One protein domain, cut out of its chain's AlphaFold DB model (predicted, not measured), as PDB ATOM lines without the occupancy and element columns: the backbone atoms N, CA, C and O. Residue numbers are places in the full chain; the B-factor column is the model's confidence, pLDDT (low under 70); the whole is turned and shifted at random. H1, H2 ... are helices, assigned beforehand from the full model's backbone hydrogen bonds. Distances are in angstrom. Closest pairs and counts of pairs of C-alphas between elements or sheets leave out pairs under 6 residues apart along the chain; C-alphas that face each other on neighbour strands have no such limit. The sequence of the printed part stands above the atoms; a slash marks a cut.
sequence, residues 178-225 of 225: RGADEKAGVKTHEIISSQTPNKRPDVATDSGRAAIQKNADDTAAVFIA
ATOM      1  N   ARG A 178      10.799 -41.308  -3.343       90.25
ATOM      2  CA  ARG A 178      11.326 -40.166  -2.568       90.25
ATOM      3  C   ARG A 178      10.447 -39.787  -1.377       90.25
ATOM      4  O   ARG A 178      10.949 -39.658  -0.270       90.25
ATOM      5  N   GLY A 179       9.131 -39.700  -1.574       92.25
ATOM      6  CA  GLY A 179       8.200 -39.363  -0.489       92.25
ATOM      7  C   GLY A 179       8.049 -40.453   0.583       92.25
ATOM      8  O   GLY A 179       7.711 -40.147   1.725       92.25
ATOM      9  N   ALA A 180       8.285 -41.726   0.245       94.50
ATOM     10  CA  ALA A 180       8.304 -42.813   1.227       94.50
ATOM     11  C   ALA A 180       9.615 -42.805   2.023       94.50
ATOM     12  O   ALA A 180       9.599 -42.941   3.245       94.50
ATOM     13  N   ASP A 181      10.730 -42.591   1.329       95.44
ATOM     14  CA  ASP A 181      12.066 -42.563   1.913       95.44
ATOM     15  C   ASP A 181      12.236 -41.349   2.845       95.44
ATOM     16  O   ASP A 181      12.752 -41.501   3.951       95.44
ATOM     17  N   GLU A 182      11.687 -40.183   2.484       94.44
ATOM     18  CA  GLU A 182      11.650 -38.994   3.348       94.44
ATOM     19  C   GLU A 182      10.926 -39.272   4.675       94.44
ATOM     20  O   GLU A 182      11.457 -38.980   5.747       94.44
ATOM     21  N   LYS A 183       9.748 -39.910   4.624       95.75
ATOM     22  CA  LYS A 183       8.996 -40.315   5.827       95.75
ATOM     23  C   LYS A 183       9.745 -41.345   6.670       95.75
ATOM     24  O   LYS A 183       9.584 -41.368   7.886       95.75
ATOM     25  N   ALA A 184      10.549 -42.189   6.031       96.31
ATOM     26  CA  ALA A 184      11.403 -43.166   6.694       96.31
ATOM     27  C   ALA A 184      12.734 -42.569   7.196       96.31
ATOM     28  O   ALA A 184      13.536 -43.289   7.785       96.31
ATOM     29  N   GLY A 185      12.992 -41.274   6.966       95.94
ATOM     30  CA  GLY A 185      14.247 -40.612   7.331       95.94
ATOM     31  C   GLY A 185      15.453 -41.038   6.485       95.94
ATOM     32  O   GLY A 185      16.595 -40.774   6.864       95.94
ATOM     33  N   VAL A 186      15.227 -41.695   5.346       96.69
ATOM     34  CA  VAL A 186      16.271 -42.150   4.425       96.69
ATOM     35  C   VAL A 186      16.663 -41.003   3.497       96.69
ATOM     36  O   VAL A 186      15.818 -40.392   2.846       96.69
ATOM     37  N   LYS A 187      17.966 -40.715   3.413       92.62
ATOM     38  CA  LYS A 187      18.529 -39.721   2.490       92.62
ATOM     39  C   LYS A 187      19.359 -40.410   1.418       92.62
ATOM     40  O   LYS A 187      20.270 -41.173   1.732       92.62
ATOM     41  N   THR A 188      19.081 -40.092   0.160       89.75
ATOM     42  CA  THR A 188      19.863 -40.560  -0.986       89.75
ATOM     43  C   THR A 188      20.701 -39.410  -1.528       89.75
ATOM     44  O   THR A 188      20.170 -38.362  -1.882       89.75
ATOM     45  N   HIS A 189      22.015 -39.613  -1.600       89.81
ATOM     46  CA  HIS A 189      22.942 -38.712  -2.276       89.81
ATOM     47  C   HIS A 189      23.427 -39.388  -3.552       89.81
ATOM     48  O   HIS A 189      23.968 -40.492  -3.494       89.81
ATOM     49  N   GLU A 190      23.233 -38.735  -4.693       86.38
ATOM     50  CA  GLU A 190      23.597 -39.288  -5.991       86.38
ATOM     51  C   GLU A 190      24.692 -38.449  -6.649       86.38
ATOM     52  O   GLU A 190      24.620 -37.222  -6.687       86.38
ATOM     53  N   ILE A 191      25.727 -39.123  -7.146       89.62
ATOM     54  CA  ILE A 191      26.870 -38.508  -7.821       89.62
ATOM     55  C   ILE A 191      26.984 -39.188  -9.184       89.62
ATOM     56  O   ILE A 191      27.326 -40.367  -9.269       89.62
ATOM     57  N   ILE A 192      26.663 -38.453 -10.251       89.12
ATOM     58  CA  ILE A 192      26.642 -38.960 -11.629       89.12
ATOM     59  C   ILE A 192      27.882 -38.458 -12.373       89.12
ATOM     60  O   ILE A 192      28.272 -37.297 -12.256       89.12
ATOM     61  N   SER A 193      28.508 -39.346 -13.148       91.50
ATOM     62  CA  SER A 193      29.661 -39.017 -13.992       91.50
ATOM     63  C   SER A 193      29.306 -37.936 -15.022       91.50
ATOM     64  O   SER A 193      28.289 -38.024 -15.714       91.50
ATOM     65  N   SER A 194      30.187 -36.943 -15.177       90.62
ATOM     66  CA  SER A 194      30.002 -35.833 -16.122       90.62
ATOM     67  C   SER A 194      29.986 -36.270 -17.590       90.62
ATOM     68  O   SER A 194      29.424 -35.570 -18.427       90.62
ATOM     69  N   GLN A 195      30.559 -37.433 -17.914       94.06
ATOM     70  CA  GLN A 195      30.537 -38.017 -19.258       94.06
ATOM     71  C   GLN A 195      29.155 -38.565 -19.643       94.06
ATOM     72  O   GLN A 195      28.857 -38.703 -20.826       94.06
ATOM     73  N   THR A 196      28.314 -38.904 -18.661       86.75
ATOM     74  CA  THR A 196      26.982 -39.485 -18.891       86.75
ATOM     75  C   THR A 196      25.934 -38.816 -17.997       86.75
ATOM     76  O   THR A 196      25.332 -39.470 -17.148       86.75
ATOM     77  N   PRO A 197      25.667 -37.510 -18.184       79.69
ATOM     78  CA  PRO A 197      24.786 -36.754 -17.290       79.69
ATOM     79  C   PRO A 197      23.350 -37.308 -17.252       79.69
ATOM     80  O   PRO A 197      22.679 -37.208 -16.233       79.69
ATOM     81  N   ASN A 198      22.910 -37.985 -18.320       85.00
ATOM     82  CA  ASN A 198      21.596 -38.628 -18.416       85.00
ATOM     83  C   ASN A 198      21.611 -40.122 -18.029       85.00
ATOM     84  O   ASN A 198      20.734 -40.872 -18.451       85.00
ATOM     85  N   LYS A 199      22.605 -40.591 -17.256       88.56
ATOM     86  CA  LYS A 199      22.685 -41.998 -16.813       88.56
ATOM     87  C   LYS A 199      21.484 -42.408 -15.955       88.56
ATOM     88  O   LYS A 199      21.043 -43.553 -16.032       88.56
ATOM     89  N   ARG A 200      20.970 -41.470 -15.156       88.19
ATOM     90  CA  ARG A 200      19.735 -41.582 -14.374       88.19
ATOM     91  C   ARG A 200      18.938 -40.285 -14.519       88.19
ATOM     92  O   ARG A 200      19.121 -39.365 -13.729       88.19
ATOM     93  N   PRO A 201      18.104 -40.172 -15.565       89.94
ATOM     94  CA  PRO A 201      17.265 -38.997 -15.758       89.94
ATOM     95  C   PRO A 201      16.278 -38.846 -14.592       89.94
ATOM     96  O   PRO A 201      15.631 -39.817 -14.196       89.94
ATOM     97  N   ASP A 202      16.143 -37.635 -14.047       90.12
ATOM     98  CA  ASP A 202      15.212 -37.374 -12.948       90.12
ATOM     99  C   ASP A 202      13.773 -37.232 -13.463       90.12
ATOM    100  O   ASP A 202      13.419 -36.242 -14.109       90.12
ATOM    101  N   VAL A 203      12.923 -38.196 -13.109       91.75
ATOM    102  CA  VAL A 203      11.495 -38.223 -13.462       91.75
ATOM    103  C   VAL A 203      10.677 -37.064 -12.887       91.75
ATOM    104  O   VAL A 203       9.580 -36.814 -13.383       91.75
ATOM    105  N   ALA A 204      11.171 -36.336 -11.878       90.88
ATOM    106  CA  ALA A 204      10.520 -35.109 -11.402       90.88
ATOM    107  C   ALA A 204      10.701 -33.934 -12.371       90.88
ATOM    108  O   ALA A 204       9.869 -33.025 -12.382       90.88
ATOM    109  N   THR A 205      11.724 -33.964 -13.223       92.44
ATOM    110  CA  THR A 205      12.033 -32.880 -14.165       92.44
ATOM    111  C   THR A 205      11.443 -33.140 -15.550       92.44
ATOM    112  O   THR A 205      11.329 -34.288 -15.982       92.44
ATOM    113  N   ASP A 206      11.099 -32.074 -16.279       94.81
ATOM    114  CA  ASP A 206      10.630 -32.191 -17.669       94.81
ATOM    115  C   ASP A 206      11.700 -32.791 -18.585       94.81
ATOM    116  O   ASP A 206      11.404 -33.671 -19.390       94.81
ATOM    117  N   SER A 207      12.959 -32.367 -18.433       92.50
ATOM    118  CA  SER A 207      14.078 -32.874 -19.231       92.50
ATOM    119  C   SER A 207      14.351 -34.357 -18.970       92.50
ATOM    120  O   SER A 207      14.586 -35.110 -19.916       92.50
ATOM    121  N   GLY A 208      14.272 -34.801 -17.712       93.12
ATOM    122  CA  GLY A 208      14.435 -36.207 -17.363       93.12
ATOM    123  C   GLY A 208      13.311 -37.079 -17.921       93.12
ATOM    124  O   GLY A 208      13.589 -38.102 -18.549       93.12
ATOM    125  N   ARG A 209      12.049 -36.639 -17.791       94.06
ATOM    126  CA  ARG A 209      10.900 -37.316 -18.419       94.06
ATOM    127  C   ARG A 209      11.033 -37.382 -19.936       94.06
ATOM    128  O   ARG A 209      10.830 -38.450 -20.504       94.06
ATOM    129  N   ALA A 210      11.428 -36.287 -20.584       94.38
ATOM    130  CA  ALA A 210      11.619 -36.244 -22.032       94.38
ATOM    131  C   ALA A 210      12.713 -37.216 -22.507       94.38
ATOM    132  O   ALA A 210      12.535 -37.886 -23.520       94.38
ATOM    133  N   ALA A 211      13.817 -37.350 -21.764       92.69
ATOM    134  CA  ALA A 211      14.873 -38.310 -22.089       92.69
ATOM    135  C   ALA A 211      14.384 -39.770 -22.006       92.69
ATOM    136  O   ALA A 211      14.711 -40.584 -22.869       92.69
ATOM    137  N   ILE A 212      13.579 -40.103 -20.992       93.50
ATOM    138  CA  ILE A 212      12.992 -41.443 -20.834       93.50
ATOM    139  C   ILE A 212      11.944 -41.714 -21.919       93.50
ATOM    140  O   ILE A 212      11.963 -42.785 -22.524       93.50
ATOM    141  N   GLN A 213      11.074 -40.737 -22.197       94.62
ATOM    142  CA  GLN A 213      10.069 -40.818 -23.259       94.62
ATOM    143  C   GLN A 213      10.731 -41.069 -24.612       94.62
ATOM    144  O   GLN A 213      10.343 -41.996 -25.313       94.62
ATOM    145  N   LYS A 214      11.801 -40.328 -24.926       94.06
ATOM    146  CA  LYS A 214      12.552 -40.514 -26.167       94.06
ATOM    147  C   LYS A 214      13.056 -41.951 -26.320       94.06
ATOM    148  O   LYS A 214      12.916 -42.526 -27.391       94.06
ATOM    149  N   ASN A 215      13.598 -42.555 -25.263       90.94
ATOM    150  CA  ASN A 215      14.054 -43.947 -25.327       90.94
ATOM    151  C   ASN A 215      12.893 -44.927 -25.586       90.94
ATOM    152  O   ASN A 215      13.058 -45.897 -26.333       90.94
ATOM    153  N   ALA A 216      11.726 -44.695 -24.973       91.88
ATOM    154  CA  ALA A 216      10.535 -45.510 -25.208       91.88
ATOM    155  C   ALA A 216      10.028 -45.363 -26.655       91.88
ATOM    156  O   ALA A 216       9.745 -46.374 -27.298       91.88
ATOM    157  N   ASP A 217       9.994 -44.137 -27.178       94.19
ATOM    158  CA  ASP A 217       9.565 -43.822 -28.543       94.19
ATOM    159  C   ASP A 217      10.525 -44.396 -29.590       94.19
ATOM    160  O   ASP A 217      10.083 -45.046 -30.534       94.19
ATOM    161  N   ASP A 218      11.837 -44.232 -29.393       92.81
ATOM    162  CA  ASP A 218      12.867 -44.807 -30.265       92.81
ATOM    163  C   ASP A 218      12.723 -46.341 -30.322       92.81
ATOM    164  O   ASP A 218      12.804 -46.945 -31.391       92.81
ATOM    165  N   THR A 219      12.445 -46.983 -29.180       90.12
ATOM    166  CA  THR A 219      12.201 -48.435 -29.117       90.12
ATOM    167  C   THR A 219      10.910 -48.822 -29.842       90.12
ATOM    168  O   THR A 219      10.881 -49.807 -30.580       90.12
ATOM    169  N   ALA A 220       9.832 -48.058 -29.648       89.31
ATOM    170  CA  ALA A 220       8.557 -48.297 -30.317       89.31
ATOM    171  C   ALA A 220       8.670 -48.124 -31.841       89.31
ATOM    172  O   ALA A 220       8.072 -48.900 -32.584       89.31
ATOM    173  N   ALA A 221       9.477 -47.174 -32.316       91.12
ATOM    174  CA  ALA A 221       9.733 -46.969 -33.738       91.12
ATOM    175  C   ALA A 221      10.393 -48.194 -34.392       91.12
ATOM    176  O   ALA A 221      10.004 -48.578 -35.492       91.12
ATOM    177  N   VAL A 222      11.333 -48.852 -33.700       89.25
ATOM    178  CA  VAL A 222      11.957 -50.101 -34.179       89.25
ATOM    179  C   VAL A 222      10.943 -51.242 -34.269       89.25
ATOM    180  O   VAL A 222      11.029 -52.063 -35.175       89.25
ATOM    181  N   PHE A 223       9.974 -51.296 -33.354       83.75
ATOM    182  CA  PHE A 223       8.915 -52.305 -33.387       83.75
ATOM    183  C   PHE A 223       7.951 -52.073 -34.571       83.75
ATOM    184  O   PHE A 223       7.501 -53.014 -35.218       83.75
ATOM    185  N   ILE A 224       7.634 -50.819 -34.890       84.88
ATOM    186  CA  ILE A 224       6.646 -50.498 -35.931       84.88
ATOM    187  C   ILE A 224       7.212 -50.644 -37.360       84.88
ATOM    188  O   ILE A 224       6.434 -50.872 -38.287       84.88
ATOM    189  N   ALA A 225       8.530 -50.521 -37.542       75.69
ATOM    190  CA  ALA A 225       9.210 -50.615 -38.842       75.69
ATOM    191  C   ALA A 225       9.123 -52.020 -39.482       75.69
ATOM    192  O   ALA A 225       8.767 -52.128 -40.681       75.69
TER     193      ALA A 225
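AT A GLANCE: This is residues 178 to 225 of the 225 residues of the protein "Peptidase family S49" of Methylobacterium sp. UNC378MF (UniProt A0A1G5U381). A short helix, H1, and a long straight helix, H2, lie far from each other at the two ends of a long V-shaped loop, residues 184 to 205, which folds back near Gln 195. Residues 179 to 185 stick out at one end and residues 213 to 225 at the other. The printed part has 48 residues, with two named helices, H1 then H2, and no named strand: all helix. It is only just extended, close to loose, with a radius of gyration of the C-alphas of 14.8 A and spans of 47 by 26 by 16 A.

IN THESE COORDINATES: H1 is residues 178 to 183, beginning at C-alpha 178 (11.326, -40.166, -2.568). H2 is residues 206 to 224, 26.2 A long, ending at C-alpha 224 (6.646, -50.498, -35.931).

HOW THE PARTS SIT: H1 and H2 are apart, with no C-alpha of the one within 8 A of the other. In H2 every O i to N i+4 pair is within hydrogen-bond range; in H1, 1 of 2.

THE WHOLE: The C-alphas farthest apart, of Gly 185 and Ala 225, are 47.5 A apart. The 22-residue link is long. The printed part has no cut, and no printed residue is under 70 in pLDDT.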